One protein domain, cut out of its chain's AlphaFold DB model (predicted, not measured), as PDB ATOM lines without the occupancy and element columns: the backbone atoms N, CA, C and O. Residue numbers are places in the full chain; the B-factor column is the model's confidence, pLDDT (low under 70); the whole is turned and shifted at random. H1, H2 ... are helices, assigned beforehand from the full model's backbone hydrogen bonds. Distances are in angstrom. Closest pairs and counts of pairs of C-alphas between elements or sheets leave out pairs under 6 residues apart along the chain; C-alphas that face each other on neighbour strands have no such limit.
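Overview. This is residues 77 to 203 of the 414 residues of the protein "Prenyltransferase" of Blastocystis sp. subtype 1 (strain ATCC 50177 / NandII) (UniProt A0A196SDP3). Two long helices, H4 and H1, make a V closing near their last residues, with short H3 between them at the open end and a lobe of loops, residues 137 to 165, beyond. The 127 printed residues have six named helices, H1 to H6 in order, and no named strand: all helix, with under half, 52, in named elements. It is compact, radius of gyration of the C-alphas 14.6 A, spanning 43 by 36 by 29 A.

Along the chain. H4, residues 168 to 185, spans 25.5 A from C-alpha 168 at (-27.101, -15.391, -34.170). H1, residues 77 to 91, spans 21.2 A from C-alpha 77 at (-29.956, -29.331, -20.885). H2 is residues 100 to 104, H3 121 to 125, H5 193 to 197, H6 200 to 203.

Arrangement. H4 touches H1 with residues 178 to 185 alone, at a steep tilt of 45 degrees, the same way; the closest C-alphas, of Ala 185 and Tyr 88, are 4.5 A apart. The closest C-alphas of H4 and H5, which touch, are Gly 179 and Tyr 193, 4.8 A. H3 touches H1's residues 77 to 81 alone, closest C-alphas Leu 124 and Pro 77, 5.2 A. H2 touches H1, closest C-alphas Gly 100 and Leu 87, 6.8 A. H6 is close to but not clearly touching H4, closest C-alphas Leu 203 and Tyr 169, 7.5 A. Every O i to N i+4 pair is within hydrogen-bond range in H1 to H5; H6 is too short for one.

Size, cuts and confidence. The farthest C-alphas, Ser 95 and Thr 154, are 43.7 A apart. The printed part has no cut; links H2 to H3 and H3 to H4 are long. Residues 94 to 98 and 111 to 116 have pLDDT under 70.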
ATOM      1  N   PRO A  77     -29.269 -30.549 -20.455       89.69
ATOM      2  CA  PRO A  77     -29.956 -29.331 -20.885       89.69
ATOM      3  C   PRO A  77     -31.297 -29.555 -21.595       89.69
ATOM      4  O   PRO A  77     -32.266 -28.898 -21.234       89.69
ATOM      5  N   GLN A  78     -31.387 -30.492 -22.545       87.19
ATOM      6  CA  GLN A  78     -32.644 -30.774 -23.253       87.19
ATOM      7  C   GLN A  78     -33.734 -31.249 -22.286       87.19
ATOM      8  O   GLN A  78     -34.848 -30.749 -22.334       87.19
ATOM      9  N   GLU A  79     -33.393 -32.139 -21.349       84.88
ATOM     10  CA  GLU A  79     -34.346 -32.635 -20.345       84.88
ATOM     11  C   GLU A  79     -34.910 -31.499 -19.475       84.88
ATOM     12  O   GLU A  79     -36.086 -31.529 -19.119       84.88
ATOM     13  N   VAL A  80     -34.095 -30.491 -19.142       87.56
ATOM     14  CA  VAL A  80     -34.552 -29.298 -18.406       87.56
ATOM     15  C   VAL A  80     -35.516 -28.464 -19.253       87.56
ATOM     16  O   VAL A  80     -36.557 -28.044 -18.748       87.56
ATOM     17  N   LEU A  81     -35.188 -28.241 -20.528       88.12
ATOM     18  CA  LEU A  81     -36.016 -27.462 -21.453       88.12
ATOM     19  C   LEU A  81     -37.369 -28.136 -21.715       88.12
ATOM     20  O   LEU A  81     -38.411 -27.494 -21.570       88.12
ATOM     21  N   ASP A  82     -37.365 -29.437 -22.004       84.19
ATOM     22  CA  ASP A  82     -38.582 -30.225 -22.217       84.19
ATOM     23  C   ASP A  82     -39.455 -30.225 -20.955       84.19
ATOM     24  O   ASP A  82     -40.676 -30.068 -21.026       84.19
ATOM     25  N   ALA A  83     -38.838 -30.347 -19.773       83.31
ATOM     26  CA  ALA A  83     -39.553 -30.303 -18.503       83.31
ATOM     27  C   ALA A  83     -40.203 -28.936 -18.238       83.31
ATOM     28  O   ALA A  83     -41.311 -28.906 -17.700       83.31
ATOM     29  N   ALA A  84     -39.564 -27.828 -18.626       87.81
ATOM     30  CA  ALA A  84     -40.139 -26.489 -18.503       87.81
ATOM     31  C   ALA A  84     -41.354 -26.298 -19.429       87.81
ATOM     32  O   ALA A  84     -42.395 -25.824 -18.966       87.81
ATOM     33  N   ILE A  85     -41.263 -26.736 -20.694       84.88
ATOM     34  CA  ILE A  85     -42.390 -26.719 -21.647       84.88
ATOM     35  C   ILE A  85     -43.567 -27.500 -21.066       84.88
ATOM     36  O   ILE A  85     -44.667 -26.974 -20.921       84.88
ATOM     37  N   VAL A  86     -43.313 -28.742 -20.652       79.25
ATOM     38  CA  VAL A  86     -44.327 -29.631 -20.076       79.25
ATOM     39  C   VAL A  86     -44.951 -29.040 -18.818       79.25
ATOM     40  O   VAL A  86     -46.167 -29.129 -18.641       79.25
ATOM     41  N   LEU A  87     -44.135 -28.475 -17.924       83.50
ATOM     42  CA  LEU A  87     -44.611 -27.860 -16.690       83.50
ATOM     43  C   LEU A  87     -45.609 -26.749 -17.005       83.50
ATOM     44  O   LEU A  87     -46.714 -26.774 -16.462       83.50
ATOM     45  N   TYR A  88     -45.250 -25.849 -17.922       85.81
ATOM     46  CA  TYR A  88     -46.134 -24.786 -18.385       85.81
ATOM     47  C   TYR A  88     -47.434 -25.348 -18.977       85.81
ATOM     48  O   TYR A  88     -48.520 -25.015 -18.492       85.81
ATOM     49  N   SER A  89     -47.353 -26.265 -19.952       77.56
ATOM     50  CA  SER A  89     -48.549 -26.839 -20.590       77.56
ATOM     51  C   SER A  89     -49.489 -27.483 -19.566       77.56
ATOM     52  O   SER A  89     -50.712 -27.354 -19.648       77.56
ATOM     53  N   LEU A  90     -48.932 -28.183 -18.574       76.62
ATOM     54  CA  LEU A  90     -49.704 -28.857 -17.537       76.62
ATOM     55  C   LEU A  90     -50.303 -27.883 -16.517       76.62
ATOM     56  O   LEU A  90     -51.474 -28.057 -16.175       76.62
ATOM     57  N   GLN A  91     -49.558 -26.865 -16.071       82.06
ATOM     58  CA  GLN A  91     -50.066 -25.798 -15.195       82.06
ATOM     59  C   GLN A  91     -51.254 -25.075 -15.836       82.06
ATOM     60  O   GLN A  91     -52.235 -24.751 -15.169       82.06
ATOM     61  N   CYS A  92     -51.218 -24.892 -17.156       76.44
ATOM     62  CA  CYS A  92     -52.338 -24.325 -17.888       76.44
ATOM     63  C   CYS A  92     -53.581 -25.236 -17.964       76.44
ATOM     64  O   CYS A  92     -54.679 -24.757 -18.267       76.44
ATOM     65  N   LEU A  93     -53.427 -26.539 -17.706       72.31
ATOM     66  CA  LEU A  93     -54.484 -27.555 -17.794       72.31
ATOM     67  C   LEU A  93     -54.964 -28.084 -16.443       72.31
ATOM     68  O   LEU A  93     -55.975 -28.790 -16.395       72.31
ATOM     69  N   SER A  94     -54.210 -27.869 -15.372       68.75
ATOM     70  CA  SER A  94     -54.530 -28.309 -14.017       68.75
ATOM     71  C   SER A  94     -53.681 -27.541 -13.013       68.75
ATOM     72  O   SER A  94     -52.477 -27.396 -13.189       68.75
ATOM     73  N   SER A  95     -54.315 -27.118 -11.923       59.97
ATOM     74  CA  SER A  95     -53.667 -26.442 -10.798       59.97
ATOM     75  C   SER A  95     -52.713 -27.326  -9.989       59.97
ATOM     76  O   SER A  95     -51.909 -26.797  -9.227       59.97
ATOM     77  N   ASP A  96     -52.785 -28.652 -10.139       65.25
ATOM     78  CA  ASP A  96     -52.205 -29.603  -9.174       65.25
ATOM     79  C   ASP A  96     -50.820 -30.128  -9.604       65.25
ATOM     80  O   ASP A  96     -50.350 -31.179  -9.163       65.25
ATOM     81  N   VAL A  97     -50.157 -29.418 -10.519       68.44
ATOM     82  CA  VAL A  97     -48.856 -29.805 -11.079       68.44
ATOM     83  C   VAL A  97     -47.756 -29.077 -10.307       68.44
ATOM     84  O   VAL A  97     -47.545 -27.879 -10.477       68.44
ATOM     85  N   HIS A  98     -47.044 -29.808  -9.445       68.12
ATOM     86  CA  HIS A  98     -46.133 -29.214  -8.453       68.12
ATOM     87  C   HIS A  98     -44.653 -29.592  -8.615       68.12
ATOM     88  O   HIS A  98     -43.861 -29.362  -7.704       68.12
ATOM     89  N   PHE A  99     -44.233 -30.141  -9.761       77.69
ATOM     90  CA  PHE A  99     -42.825 -30.528  -9.943       77.69
ATOM     91  C   PHE A  99     -41.887 -29.352 -10.276       77.69
ATOM     92  O   PHE A  99     -40.680 -29.556 -10.347       77.69
ATOM     93  N   GLY A 100     -42.398 -28.121 -10.415       81.69
ATOM     94  CA  GLY A 100     -41.566 -26.931 -10.640       81.69
ATOM     95  C   GLY A 100     -40.516 -26.707  -9.551       81.69
ATOM     96  O   GLY A 100     -39.367 -26.427  -9.865       81.69
ATOM     97  N   VAL A 101     -40.863 -26.961  -8.283       83.25
ATOM     98  CA  VAL A 101     -39.908 -26.893  -7.160       83.25
ATOM     99  C   VAL A 101     -38.785 -27.922  -7.309       83.25
ATOM    100  O   VAL A 101     -37.653 -27.656  -6.915       83.25
ATOM    101  N   GLU A 102     -39.070 -29.092  -7.883       82.25
ATOM    102  CA  GLU A 102     -38.047 -30.105  -8.158       82.25
ATOM    103  C   GLU A 102     -37.179 -29.712  -9.354       82.25
ATOM    104  O   GLU A 102     -35.961 -29.831  -9.272       82.25
ATOM    105  N   LEU A 103     -37.777 -29.191 -10.432       85.00
ATOM    106  CA  LEU A 103     -37.040 -28.715 -11.605       85.00
ATOM    107  C   LEU A 103     -36.094 -27.557 -11.248       85.00
ATOM    108  O   LEU A 103     -34.932 -27.566 -11.658       85.00
ATOM    109  N   GLN A 104     -36.546 -26.624 -10.404       88.94
ATOM    110  CA  GLN A 104     -35.761 -25.475  -9.945       88.94
ATOM    111  C   GLN A 104     -34.446 -25.884  -9.259       88.94
ATOM    112  O   GLN A 104     -33.457 -25.160  -9.339       88.94
ATOM    113  N   LYS A 105     -34.389 -27.063  -8.618       86.56
ATOM    114  CA  LYS A 105     -33.174 -27.566  -7.943       86.56
ATOM    115  C   LYS A 105     -32.039 -27.917  -8.903       86.56
ATOM    116  O   LYS A 105     -30.928 -28.142  -8.432       86.56
ATOM    117  N   TYR A 106     -32.315 -28.014 -10.202       87.06
ATOM    118  CA  TYR A 106     -31.343 -28.419 -11.215       87.06
ATOM    119  C   TYR A 106     -30.846 -27.264 -12.079       87.06
ATOM    120  O   TYR A 106     -29.933 -27.477 -12.873       87.06
ATOM    121  N   VAL A 107     -31.400 -26.062 -11.933       88.62
ATOM    122  CA  VAL A 107     -31.006 -24.890 -12.722       88.62
ATOM    123  C   VAL A 107     -30.327 -23.842 -11.854       88.62
ATOM    124  O   VAL A 107     -30.555 -23.760 -10.646       88.62
ATOM    125  N   VAL A 108     -29.460 -23.044 -12.470       83.44
ATOM    126  CA  VAL A 108     -28.864 -21.883 -11.810       83.44
ATOM    127  C   VAL A 108     -29.849 -20.715 -11.902       83.44
ATOM    128  O   VAL A 108     -30.194 -20.277 -12.996       83.44
ATOM    129  N   ALA A 109     -30.301 -20.222 -10.748       79.81
ATOM    130  CA  ALA A 109     -31.132 -19.017 -10.657       79.81
ATOM    131  C   ALA A 109     -30.284 -17.740 -10.512       79.81
ATOM    132  O   ALA A 109     -30.663 -16.669 -10.975       79.81
ATOM    133  N   ASP A 110     -29.115 -17.860  -9.879       73.25
ATOM    134  CA  ASP A 110     -28.176 -16.767  -9.626       73.25
ATOM    135  C   ASP A 110     -26.744 -17.287  -9.812       73.25
ATOM    136  O   ASP A 110     -26.399 -18.361  -9.308       73.25
ATOM    137  N   SER A 111     -25.902 -16.517 -10.502       67.88
ATOM    138  CA  SER A 111     -24.496 -16.846 -10.753       67.88
ATOM    139  C   SER A 111     -23.686 -17.005  -9.459       67.88
ATOM    140  O   SER A 111     -22.673 -17.709  -9.439       67.88
ATOM    141  N   SER A 112     -24.163 -16.463  -8.331       66.44
ATOM    142  CA  SER A 112     -23.595 -16.726  -7.000       66.44
ATOM    143  C   SER A 112     -23.759 -18.182  -6.518       66.44
ATOM    144  O   SER A 112     -23.037 -18.625  -5.621       66.44
ATOM    145  N   GLN A 113     -24.670 -18.954  -7.125       64.56
ATOM    146  CA  GLN A 113     -25.019 -20.329  -6.742       64.56
ATOM    147  C   GLN A 113     -24.382 -21.412  -7.629       64.56
ATOM    148  O   GLN A 113     -24.750 -22.585  -7.511       64.56
ATOM    149  N   LEU A 114     -23.420 -21.056  -8.489       62.84
ATOM    150  CA  LEU A 114     -22.757 -21.979  -9.418       62.84
ATOM    151  C   LEU A 114     -22.228 -23.238  -8.705       62.84
ATOM    152  O   LEU A 114     -21.223 -23.228  -7.990       62.84
ATOM    153  N   LYS A 115     -22.898 -24.368  -8.946       68.56
ATOM    154  CA  LYS A 115     -22.477 -25.712  -8.535       68.56
ATOM    155  C   LYS A 115     -22.391 -26.585  -9.777       68.56
ATOM    156  O   LYS A 115     -23.267 -26.525 -10.628       68.56
ATOM    157  N   LYS A 116     -21.384 -27.463  -9.854       65.19
ATOM    158  CA  LYS A 116     -21.171 -28.373 -11.003       65.19
ATOM    159  C   LYS A 116     -22.359 -29.296 -11.327       65.19
ATOM    160  O   LYS A 116     -22.364 -29.903 -12.389       65.19
ATOM    161  N   SER A 117     -23.302 -29.458 -10.401       70.44
ATOM    162  CA  SER A 117     -24.510 -30.271 -10.563       70.44
ATOM    163  C   SER A 117     -25.695 -29.507 -11.163       70.44
ATOM    164  O   SER A 117     -26.715 -30.132 -11.432       70.44
ATOM    165  N   LEU A 118     -25.593 -28.182 -11.313       82.69
ATOM    166  CA  LEU A 118     -26.653 -27.325 -11.841       82.69
ATOM    167  C   LEU A 118     -26.407 -27.002 -13.314       82.69
ATOM    168  O   LEU A 118     -25.262 -26.927 -13.760       82.69
ATOM    169  N   VAL A 119     -27.496 -26.789 -14.042       88.25
ATOM    170  CA  VAL A 119     -27.522 -26.409 -15.452       88.25
ATOM    171  C   VAL A 119     -27.672 -24.887 -15.545       88.25
ATOM    172  O   VAL A 119     -28.656 -24.325 -15.061       88.25
ATOM    173  N   SER A 120     -26.678 -24.215 -16.127       92.12
ATOM    174  CA  SER A 120     -26.650 -22.752 -16.300       92.12
ATOM    175  C   SER A 120     -27.328 -22.301 -17.596       92.12
ATOM    176  O   SER A 120     -27.560 -23.113 -18.498       92.12
ATOM    177  N   VAL A 121     -27.553 -20.994 -17.767       93.56
ATOM    178  CA  VAL A 121     -28.007 -20.445 -19.064       93.56
ATOM    179  C   VAL A 121     -26.983 -20.662 -20.184       93.56
ATOM    180  O   VAL A 121     -27.360 -20.803 -21.346       93.56
ATOM    181  N   ILE A 122     -25.693 -20.796 -19.852       93.31
ATOM    182  CA  ILE A 122     -24.659 -21.189 -20.819       93.31
ATOM    183  C   ILE A 122     -24.858 -22.637 -21.267       93.31
ATOM    184  O   ILE A 122     -24.682 -22.931 -22.444       93.31
ATOM    185  N   ASP A 123     -25.247 -23.547 -20.376       92.19
ATOM    186  CA  ASP A 123     -25.523 -24.934 -20.755       92.19
ATOM    187  C   ASP A 123     -26.815 -25.039 -21.583       92.19
ATOM    188  O   ASP A 123     -26.847 -25.745 -22.597       92.19
ATOM    189  N   LEU A 124     -27.856 -24.293 -21.190       92.69
ATOM    190  CA  LEU A 124     -29.159 -24.273 -21.864       92.69
ATOM    191  C   LEU A 124     -29.088 -23.604 -23.237       92.69
ATOM    192  O   LEU A 124     -29.485 -24.208 -24.232       92.69
ATOM    193  N   PHE A 125     -28.542 -22.390 -23.314       94.19
ATOM    194  CA  PHE A 125     -28.629 -21.520 -24.492       94.19
ATOM    195  C   PHE A 125     -27.283 -21.255 -25.167       94.19
ATOM    196  O   PHE A 125     -27.244 -20.850 -26.325       94.19
ATOM    197  N   GLY A 126     -26.168 -21.515 -24.483       93.19
ATOM    198  CA  GLY A 126     -24.821 -21.276 -25.006       93.19
ATOM    199  C   GLY A 126     -24.274 -19.877 -24.753       93.19
ATOM    200  O   GLY A 126     -23.128 -19.612 -25.134       93.19
ATOM    201  N   TRP A 127     -25.054 -18.991 -24.125       94.62
ATOM    202  CA  TRP A 127     -24.680 -17.604 -23.843       94.62
ATOM    203  C   TRP A 127     -25.512 -16.984 -22.715       94.62
ATOM    204  O   TRP A 127     -26.600 -17.470 -22.409       94.62
ATOM    205  N   ASN A 128     -24.954 -15.957 -22.069       93.81
ATOM    206  CA  ASN A 128     -25.576 -15.241 -20.959       93.81
ATOM    207  C   ASN A 128     -25.896 -13.816 -21.418       93.81
ATOM    208  O   ASN A 128     -25.007 -12.981 -21.581       93.81
ATOM    209  N   ALA A 129     -27.181 -13.528 -21.611       94.25
ATOM    210  CA  ALA A 129     -27.596 -12.265 -22.198       94.25
ATOM    211  C   ALA A 129     -27.357 -11.037 -21.316       94.25
ATOM    212  O   ALA A 129     -27.418  -9.928 -21.848       94.25
ATOM    213  N   LYS A 130     -27.078 -11.192 -20.013       91.44
ATOM    214  CA  LYS A 130     -26.677 -10.084 -19.130       91.44
ATOM    215  C   LYS A 130     -25.203  -9.721 -19.291       91.44
ATOM    216  O   LYS A 130     -24.862  -8.551 -19.135       91.44
ATOM    217  N   GLU A 131     -24.365 -10.702 -19.612       89.56
ATOM    218  CA  GLU A 131     -22.903 -10.574 -19.626       89.56
ATOM    219  C   GLU A 131     -22.332 -10.210 -21.000       89.56
ATOM    220  O   GLU A 131     -21.284  -9.573 -21.075       89.56
ATOM    221  N   GLU A 132     -23.011 -10.575 -22.090       89.25
ATOM    222  CA  GLU A 132     -22.508 -10.360 -23.451       89.25
ATOM    223  C   GLU A 132     -23.618 -10.114 -24.486       89.25
ATOM    224  O   GLU A 132     -24.807 -10.318 -24.229       89.25
ATOM    225  N   CYS A 133     -23.210  -9.649 -25.673       89.88
ATOM    226  CA  CYS A 133     -24.070  -9.571 -26.853       89.88
ATOM    227  C   CYS A 133     -24.247 -10.951 -27.511       89.88
ATOM    228  O   CYS A 133     -23.553 -11.905 -27.165       89.88
ATOM    229  N   ILE A 134     -25.166 -11.053 -28.479       92.56
ATOM    230  CA  ILE A 134     -25.474 -12.315 -29.171       92.56
ATOM    231  C   ILE A 134     -24.202 -12.876 -29.837       92.56
ATOM    232  O   ILE A 134     -23.686 -12.255 -30.772       92.56
ATOM    233  N   PRO A 135     -23.693 -14.050 -29.421       91.56
ATOM    234  CA  PRO A 135     -22.463 -14.587 -29.992       91.56
ATOM    235  C   PRO A 135     -22.705 -15.263 -31.345       91.56
ATOM    236  O   PRO A 135     -23.692 -15.966 -31.539       91.56
ATOM    237  N   THR A 136     -21.734 -15.165 -32.252       90.56
ATOM    238  CA  THR A 136     -21.730 -15.848 -33.565       90.56
ATOM    239  C   THR A 136     -21.180 -17.277 -33.510       90.56
ATOM    240  O   THR A 136     -20.944 -17.912 -34.532       90.56
ATOM    241  N   THR A 137     -20.894 -17.776 -32.307       91.38
ATOM    242  CA  THR A 137     -20.067 -18.973 -32.084       91.38
ATOM    243  C   THR A 137     -20.743 -20.016 -31.203       91.38
ATOM    244  O   THR A 137     -20.112 -21.003 -30.802       91.38
ATOM    245  N   VAL A 138     -22.023 -19.799 -30.888       92.50
ATOM    246  CA  VAL A 138     -22.847 -20.741 -30.133       92.50
ATOM    247  C   VAL A 138     -22.923 -22.059 -30.898       92.50
ATOM    248  O   VAL A 138     -23.148 -22.084 -32.102       92.50
ATOM    249  N   VAL A 139     -22.712 -23.165 -30.193       92.56
ATOM    250  CA  VAL A 139     -22.826 -24.523 -30.738       92.56
ATOM    251  C   VAL A 139     -24.136 -25.111 -30.261       92.56
ATOM    252  O   VAL A 139     -24.411 -24.998 -29.067       92.56
ATOM    253  N   ASP A 140     -24.910 -25.735 -31.146       90.00
ATOM    254  CA  ASP A 140     -26.186 -26.360 -30.796       90.00
ATOM    255  C   ASP A 140     -26.032 -27.506 -29.778       90.00
ATOM    256  O   ASP A 140     -24.927 -28.004 -29.511       90.00
ATOM    257  N   LEU A 141     -27.146 -27.952 -29.192       89.94
ATOM    258  CA  LEU A 141     -27.140 -29.177 -28.396       89.94
ATOM    259  C   LEU A 141     -26.737 -30.364 -29.273       89.94
ATOM    260  O   LEU A 141     -27.168 -30.513 -30.413       89.94
ATOM    261  N   CYS A 142     -25.888 -31.237 -28.734       91.25
ATOM    262  CA  CYS A 142     -25.501 -32.441 -29.455       91.25
ATOM    263  C   CYS A 142     -26.724 -33.336 -29.686       91.25
ATOM    264  O   CYS A 142     -27.348 -33.772 -28.724       91.25
ATOM    265  N   THR A 143     -26.992 -33.700 -30.938       87.50
ATOM    266  CA  THR A 143     -28.137 -34.546 -31.326       87.50
ATOM    267  C   THR A 143     -28.131 -35.933 -30.681       87.50
ATOM    268  O   THR A 143     -29.173 -36.565 -30.576       87.50
ATOM    269  N   LYS A 144     -26.964 -36.415 -30.226       87.31
ATOM    270  CA  LYS A 144     -26.818 -37.737 -29.598       87.31
ATOM    271  C   LYS A 144     -26.900 -37.718 -28.074       87.31
ATOM    272  O   LYS A 144     -27.448 -38.642 -27.483       87.31
ATOM    273  N   CYS A 145     -26.251 -36.754 -27.419       89.75
ATOM    274  CA  CYS A 145     -26.143 -36.736 -25.953       89.75
ATOM    275  C   CYS A 145     -26.819 -35.535 -25.291       89.75
ATOM    276  O   CYS A 145     -26.789 -35.439 -24.064       89.75
ATOM    277  N   HIS A 146     -27.384 -34.624 -26.085       90.06
ATOM    278  CA  HIS A 146     -28.157 -33.460 -25.650       90.06
ATOM    279  C   HIS A 146     -27.415 -32.502 -24.709       90.06
ATOM    280  O   HIS A 146     -28.014 -31.717 -23.981       90.06
ATOM    281  N   ARG A 147     -26.077 -32.547 -24.721       90.44
ATOM    282  CA  ARG A 147     -25.219 -31.632 -23.964       90.44
ATOM    283  C   ARG A 147     -24.595 -30.597 -24.882       90.44
ATOM    284  O   ARG A 147     -24.189 -30.914 -26.005       90.44
ATOM    285  N   ARG A 148     -24.438 -29.380 -24.361       92.19
ATOM    286  CA  ARG A 148     -23.806 -28.278 -25.082       92.19
ATOM    287  C   ARG A 148     -22.289 -28.338 -24.996       92.19
ATOM    288  O   ARG A 148     -21.702 -28.484 -23.921       92.19
ATOM    289  N   SER A 149     -21.640 -28.235 -26.147       92.94
ATOM    290  CA  SER A 149     -20.181 -28.144 -26.210       92.94
ATOM    291  C   SER A 149     -19.718 -26.693 -26.111       92.94
ATOM    292  O   SER A 149     -20.517 -25.785 -26.335       92.94
ATOM    293  N   PRO A 150     -18.444 -26.447 -25.753       92.12
ATOM    294  CA  PRO A 150     -17.879 -25.109 -25.780       92.12
ATOM    295  C   PRO A 150     -18.082 -24.474 -27.155       92.12
ATOM    296  O   PRO A 150     -18.126 -25.175 -28.170       92.12
ATOM    297  N   ARG A 151     -18.173 -23.148 -27.192       91.12
ATOM    298  CA  ARG A 151     -18.314 -22.396 -28.442       91.12
ATOM    299  C   ARG A 151     -17.238 -22.772 -29.458       91.12
ATOM    300  O   ARG A 151     -16.130 -23.146 -29.075       91.12
ATOM    301  N   ARG A 152     -17.576 -22.667 -30.746       89.69
ATOM    302  CA  ARG A 152     -16.710 -23.031 -31.890       89.69
ATOM    303  C   ARG A 152     -16.306 -24.511 -31.975       89.69
ATOM    304  O   ARG A 152     -15.490 -24.863 -32.823       89.69
ATOM    305  N   SER A 153     -16.838 -25.384 -31.117       90.25
ATOM    306  CA  SER A 153     -16.579 -26.823 -31.232       90.25
ATOM    307  C   SER A 153     -17.174 -27.366 -32.529       90.25
ATOM    308  O   SER A 153     -18.303 -27.034 -32.870       90.25
ATOM    309  N   THR A 154     -16.438 -28.244 -33.207       92.00
ATOM    310  CA  THR A 154     -16.931 -29.037 -34.349       92.00
ATOM    311  C   THR A 154     -17.334 -30.453 -33.936       92.00
ATOM    312  O   THR A 154     -18.056 -31.140 -34.648       92.00
ATOM    313  N   GLN A 155     -16.892 -30.898 -32.756       95.38
ATOM    314  CA  GLN A 155     -17.246 -32.186 -32.168       95.38
ATOM    315  C   GLN A 155     -17.702 -32.015 -30.722       95.38
ATOM    316  O   GLN A 155     -17.211 -31.166 -29.977       95.38
ATOM    317  N   CYS A 156     -18.642 -32.858 -30.313       94.88
ATOM    318  CA  CYS A 156     -19.179 -32.866 -28.972       94.88
ATOM    319  C   CYS A 156     -18.093 -33.266 -27.972       94.88
ATOM    320  O   CYS A 156     -17.623 -34.407 -28.003       94.88
ATOM    321  N   LYS A 157     -17.774 -32.398 -27.001       95.06
ATOM    322  CA  LYS A 157     -16.747 -32.700 -25.981       95.06
ATOM    323  C   LYS A 157     -17.065 -33.919 -25.103       95.06
ATOM    324  O   LYS A 157     -16.192 -34.401 -24.393       95.06
ATOM    325  N   PHE A 158     -18.317 -34.383 -25.103       92.69
ATOM    326  CA  PHE A 158     -18.783 -35.477 -24.249       92.69
ATOM    327  C   PHE A 158     -18.892 -36.822 -24.967       92.69
ATOM    328  O   PHE A 158     -18.751 -37.855 -24.324       92.69
ATOM    329  N   CYS A 159     -19.192 -36.830 -26.270       95.38
ATOM    330  CA  CYS A 159     -19.447 -38.075 -27.004       95.38
ATOM    331  C   CYS A 159     -18.789 -38.158 -28.387       95.38
ATOM    332  O   CYS A 159     -18.943 -39.176 -29.057       95.38
ATOM    333  N   GLY A 160     -18.085 -37.112 -28.829       94.56
ATOM    334  CA  GLY A 160     -17.367 -37.074 -30.106       94.56
ATOM    335  C   GLY A 160     -18.236 -36.894 -31.355       94.56
ATOM    336  O   GLY A 160     -17.685 -36.701 -32.432       94.56
ATOM    337  N   THR A 161     -19.568 -36.927 -31.235       95.31
ATOM    338  CA  THR A 161     -20.491 -36.661 -32.357       95.31
ATOM    339  C   THR A 161     -20.270 -35.256 -32.906       95.31
ATOM    340  O   THR A 161     -20.050 -34.336 -32.122       95.31
ATOM    341  N   GLU A 162     -20.350 -35.077 -34.221       94.12
ATOM    342  CA  GLU A 162     -20.299 -33.756 -34.853       94.12
ATOM    343  C   GLU A 162     -21.368 -32.817 -34.271       94.12
ATOM    344  O   GLU A 162     -22.471 -33.242 -33.915       94.12
ATOM    345  N   VAL A 163     -21.014 -31.543 -34.112       91.75
ATOM    346  CA  VAL A 163     -21.908 -30.499 -33.600       91.75
ATOM    347  C   VAL A 163     -21.830 -29.268 -34.490       91.75
ATOM    348  O   VAL A 163     -20.805 -29.000 -35.113       91.75
ATOM    349  N   VAL A 164     -22.930 -28.523 -34.540       90.81
ATOM    350  CA  VAL A 164     -23.120 -27.423 -35.484       90.81
ATOM    351  C   VAL A 164     -23.031 -26.091 -34.748       90.81
ATOM    352  O   VAL A 164     -23.668 -25.907 -33.712       90.81
ATOM    353  N   VAL A 165     -22.251 -25.155 -35.290       92.50
ATOM    354  CA  VAL A 165     -22.298 -23.745 -34.882       92.50
ATOM    355  C   VAL A 165     -23.553 -23.119 -35.487       92.50
ATOM    356  O   VAL A 165     -23.780 -23.239 -36.690       92.50
ATOM    357  N   ILE A 166     -24.376 -22.489 -34.651       92.75
ATOM    358  CA  ILE A 166     -25.652 -21.892 -35.055       92.75
ATOM    359  C   ILE A 166     -25.506 -20.393 -35.310       92.75
ATOM    360  O   ILE A 166     -24.627 -19.732 -34.755       92.75
ATOM    361  N   THR A 167     -26.391 -19.857 -36.149       95.12
ATOM    362  CA  THR A 167     -26.438 -18.427 -36.457       95.12
ATOM    363  C   THR A 167     -26.874 -17.605 -35.236       95.12
ATOM    364  O   THR A 167     -27.563 -18.128 -34.353       95.12
ATOM    365  N   PRO A 168     -26.550 -16.297 -35.181       96.25
ATOM    366  CA  PRO A 168     -27.101 -15.391 -34.170       96.25
ATOM    367  C   PRO A 168     -28.636 -15.376 -34.143       96.25
ATOM    368  O   PRO A 168     -29.230 -15.287 -33.068       96.25
ATOM    369  N   TYR A 169     -29.273 -15.522 -35.310       96.50
ATOM    370  CA  TYR A 169     -30.727 -15.610 -35.438       96.50
ATOM    371  C   TYR A 169     -31.282 -16.834 -34.707       96.50
ATOM    372  O   TYR A 169     -32.165 -16.704 -33.857       96.50
ATOM    373  N   ARG A 170     -30.703 -18.016 -34.959       94.94
ATOM    374  CA  ARG A 170     -31.076 -19.265 -34.283       94.94
ATOM    375  C   ARG A 170     -30.768 -19.217 -32.786       94.94
ATOM    376  O   ARG A 170     -31.572 -19.693 -31.989       94.94
ATOM    377  N   ALA A 171     -29.635 -18.630 -32.398       96.12
ATOM    378  CA  ALA A 171     -29.252 -18.481 -30.996       96.12
ATOM    379  C   ALA A 171     -30.269 -17.633 -30.219       96.12
ATOM    380  O   ALA A 171     -30.746 -18.070 -29.173       96.12
ATOM    381  N   LEU A 172     -30.645 -16.461 -30.747       98.00
ATOM    382  CA  LEU A 172     -31.649 -15.609 -30.110       98.00
ATOM    383  C   LEU A 172     -33.041 -16.253 -30.138       98.00
ATOM    384  O   LEU A 172     -33.720 -16.239 -29.115       98.00
ATOM    385  N   SER A 173     -33.445 -16.853 -31.262       97.25
ATOM    386  CA  SER A 173     -34.747 -17.521 -31.397       97.25
ATOM    387  C   SER A 173     -34.919 -18.615 -30.339       97.25
ATOM    388  O   SER A 173     -35.848 -18.558 -29.534       97.25
ATOM    389  N   ASN A 174     -33.952 -19.534 -30.231       94.56
ATOM    390  CA  ASN A 174     -33.972 -20.589 -29.217       94.56
ATOM    391  C   ASN A 174     -34.033 -20.008 -27.792       94.56
ATOM    392  O   ASN A 174     -34.829 -20.467 -26.973       94.56
ATOM    393  N   SER A 175     -33.225 -18.987 -27.489       96.81
ATOM    394  CA  SER A 175     -33.246 -18.329 -26.177       96.81
ATOM    395  C   SER A 175     -34.604 -17.708 -25.838       96.81
ATOM    396  O   SER A 175     -35.038 -17.804 -24.693       96.81
ATOM    397  N   LEU A 176     -35.295 -17.103 -26.809       97.62
ATOM    398  CA  LEU A 176     -36.621 -16.514 -26.602       97.62
ATOM    399  C   LEU A 176     -37.691 -17.585 -26.379       97.62
ATOM    400  O   LEU A 176     -38.472 -17.461 -25.439       97.62
ATOM    401  N   ILE A 177     -37.699 -18.648 -27.187       94.62
ATOM    402  CA  ILE A 177     -38.663 -19.757 -27.074       94.62
ATOM    403  C   ILE A 177     -38.570 -20.403 -25.695       94.62
ATOM    404  O   ILE A 177     -39.547 -20.486 -24.952       94.62
ATOM    405  N   TYR A 178     -37.374 -20.845 -25.326       93.81
ATOM    406  CA  TYR A 178     -37.184 -21.552 -24.069       93.81
ATOM    407  C   TYR A 178     -37.220 -20.610 -22.863       93.81
ATOM    408  O   TYR A 178     -37.740 -20.987 -21.814       93.81
ATOM    409  N   GLY A 179     -36.735 -19.373 -23.007       95.44
ATOM    410  CA  GLY A 179     -36.878 -18.332 -21.989       95.44
ATOM    411  C   GLY A 179     -38.345 -18.022 -21.688       95.44
ATOM    412  O   GLY A 179     -38.705 -17.873 -20.522       95.44
ATOM    413  N   PHE A 180     -39.207 -18.011 -22.712       94.94
ATOM    414  CA  PHE A 180     -40.654 -17.883 -22.550       94.94
ATOM    415  C   PHE A 180     -41.207 -19.029 -21.700       94.94
ATOM    416  O   PHE A 180     -41.844 -18.770 -20.681       94.94
ATOM    417  N   TYR A 181     -40.933 -20.286 -22.061       92.50
ATOM    418  CA  TYR A 181     -41.473 -21.429 -21.320       92.50
ATOM    419  C   TYR A 181     -40.972 -21.485 -19.877       92.50
ATOM    420  O   TYR A 181     -41.777 -21.696 -18.975       92.50
ATOM    421  N   CYS A 182     -39.683 -21.228 -19.633       93.19
ATOM    422  CA  CYS A 182     -39.145 -21.151 -18.274       93.19
ATOM    423  C   CYS A 182     -39.841 -20.055 -17.455       93.19
ATOM    424  O   CYS A 182     -40.340 -20.342 -16.366       93.19
ATOM    425  N   LYS A 183     -39.967 -18.838 -18.004       93.06
ATOM    426  CA  LYS A 183     -40.654 -17.718 -17.339       93.06
ATOM    427  C   LYS A 183     -42.106 -18.059 -17.020       93.06
ATOM    428  O   LYS A 183     -42.550 -17.880 -15.888       93.06
ATOM    429  N   MET A 184     -42.839 -18.582 -18.000       90.81
ATOM    430  CA  MET A 184     -44.258 -18.901 -17.847       90.81
ATOM    431  C   MET A 184     -44.503 -20.092 -16.915       90.81
ATOM    432  O   MET A 184     -45.538 -20.138 -16.252       90.81
ATOM    433  N   ALA A 185     -43.551 -21.022 -16.825       89.44
ATOM    434  CA  ALA A 185     -43.578 -22.133 -15.879       89.44
ATOM    435  C   ALA A 185     -43.186 -21.730 -14.441       89.44
ATOM    436  O   ALA A 185     -43.326 -22.537 -13.515       89.44
ATOM    437  N   GLY A 186     -42.683 -20.502 -14.249       90.94
ATOM    438  CA  GLY A 186     -42.156 -20.011 -12.974       90.94
ATOM    439  C   GLY A 186     -40.775 -20.573 -12.619       90.94
ATOM    440  O   GLY A 186     -40.459 -20.685 -11.438       90.94
ATOM    441  N   ILE A 187     -39.982 -20.968 -13.619       91.44
ATOM    442  CA  ILE A 187     -38.600 -21.424 -13.443       91.44
ATOM    443  C   ILE A 187     -37.662 -20.227 -13.549       91.44
ATOM    444  O   ILE A 187     -37.535 -19.603 -14.605       91.44
ATOM    445  N   GLU A 188     -36.984 -19.924 -12.449       92.25
ATOM    446  CA  GLU A 188     -36.041 -18.815 -12.358       92.25
ATOM    447  C   GLU A 188     -34.671 -19.237 -12.902       92.25
ATOM    448  O   GLU A 188     -34.074 -20.213 -12.437       92.25
ATOM    449  N   LEU A 189     -34.174 -18.477 -13.879       93.12
ATOM    450  CA  LEU A 189     -32.860 -18.641 -14.501       93.12
ATOM    451  C   LEU A 189     -31.997 -17.391 -14.276       93.12
ATOM    452  O   LEU A 189     -32.515 -16.303 -14.031       93.12
ATOM    453  N   GLU A 190     -30.681 -17.521 -14.466       92.56
ATOM    454  CA  GLU A 190     -29.716 -16.403 -14.390       92.56
ATOM    455  C   GLU A 190     -30.080 -15.214 -15.300       92.56
ATOM    456  O   GLU A 190     -29.779 -14.060 -14.980       92.56
ATOM    457  N   CYS A 191     -30.727 -15.494 -16.433       93.00
ATOM    458  CA  CYS A 191     -31.267 -14.515 -17.375       93.00
ATOM    459  C   CYS A 191     -32.758 -14.772 -17.575       93.00
ATOM    460  O   CYS A 191     -33.151 -15.908 -17.843       93.00
ATOM    461  N   ASP A 192     -33.556 -13.714 -17.513       91.69
ATOM    462  CA  ASP A 192     -34.975 -13.771 -17.841       91.69
ATOM    463  C   ASP A 192     -35.181 -13.554 -19.352       91.69
ATOM    464  O   ASP A 192     -34.288 -13.102 -20.072       91.69
ATOM    465  N   TYR A 193     -36.380 -13.848 -19.851       95.62
ATOM    466  CA  TYR A 193     -36.775 -13.617 -21.241       95.62
ATOM    467  C   TYR A 193     -36.460 -12.188 -21.720       95.62
ATOM    468  O   TYR A 193     -35.963 -11.989 -22.828       95.62
ATOM    469  N   ASP A 194     -36.713 -11.191 -20.869       95.50
ATOM    470  CA  ASP A 194     -36.510  -9.778 -21.195       95.50
ATOM    471  C   ASP A 194     -35.019  -9.440 -21.424       95.50
ATOM    472  O   ASP A 194     -34.698  -8.579 -22.252       95.50
ATOM    473  N   ASP A 195     -34.096 -10.158 -20.763       95.38
ATOM    474  CA  ASP A 195     -32.649 -10.006 -20.965       95.38
ATOM    475  C   ASP A 195     -32.216 -10.456 -22.364       95.38
ATOM    476  O   ASP A 195     -31.291  -9.877 -22.934       95.38
ATOM    477  N   TYR A 196     -32.889 -11.461 -22.930       96.31
ATOM    478  CA  TYR A 196     -32.672 -11.916 -24.304       96.31
ATOM    479  C   TYR A 196     -33.353 -10.987 -25.306       96.31
ATOM    480  O   TYR A 196     -32.720 -10.536 -26.261       96.31
ATOM    481  N   LEU A 197     -34.622 -10.641 -25.062       96.19
ATOM    482  CA  LEU A 197     -35.426  -9.817 -25.966       96.19
ATOM    483  C   LEU A 197     -34.765  -8.471 -26.275       96.19
ATOM    484  O   LEU A 197     -34.804  -8.021 -27.419       96.19
ATOM    485  N   ARG A 198     -34.112  -7.847 -25.284       93.00
ATOM    486  CA  ARG A 198     -33.435  -6.549 -25.451       93.00
ATOM    487  C   ARG A 198     -32.396  -6.526 -26.580       93.00
ATOM    488  O   ARG A 198     -32.042  -5.442 -27.033       93.00
ATOM    489  N   TRP A 199     -31.894  -7.690 -27.002       94.12
ATOM    490  CA  TRP A 199     -30.887  -7.818 -28.052       94.12
ATOM    491  C   TRP A 199     -31.462  -7.901 -29.468       94.12
ATOM    492  O   TRP A 199     -30.700  -7.730 -30.418       94.12
ATOM    493  N   LEU A 200     -32.774  -8.094 -29.637       94.94
ATOM    494  CA  LEU A 200     -33.415  -8.170 -30.956       94.94
ATOM    495  C   LEU A 200     -33.051  -7.003 -31.903       94.94
ATOM    496  O   LEU A 200     -32.705  -7.280 -33.051       94.94
ATOM    497  N   PRO A 201     -33.015  -5.729 -31.452       92.31
ATOM    498  CA  PRO A 201     -32.561  -4.600 -32.268       92.31
ATOM    499  C   PRO A 201     -31.185  -4.761 -32.919       92.31
ATOM    500  O   PRO A 201     -30.944  -4.216 -33.989       92.31
ATOM    501  N   SER A 202     -30.269  -5.515 -32.301       90.62
ATOM    502  CA  SER A 202     -28.915  -5.706 -32.841       90.62
ATOM    503  C   SER A 202     -28.873  -6.574 -34.102       90.62
ATOM    504  O   SER A 202     -27.881  -6.539 -34.827       90.62
ATOM    505  N   LEU A 203     -29.947  -7.322 -34.374       92.81
ATOM    506  CA  LEU A 203     -30.126  -8.110 -35.594       92.81
ATOM    507  C   LEU A 203     -30.970  -7.378 -36.647       92.81
ATOM    508  O   LEU A 203     -31.217  -7.928 -37.716       92.81
TER     509      LEU A 203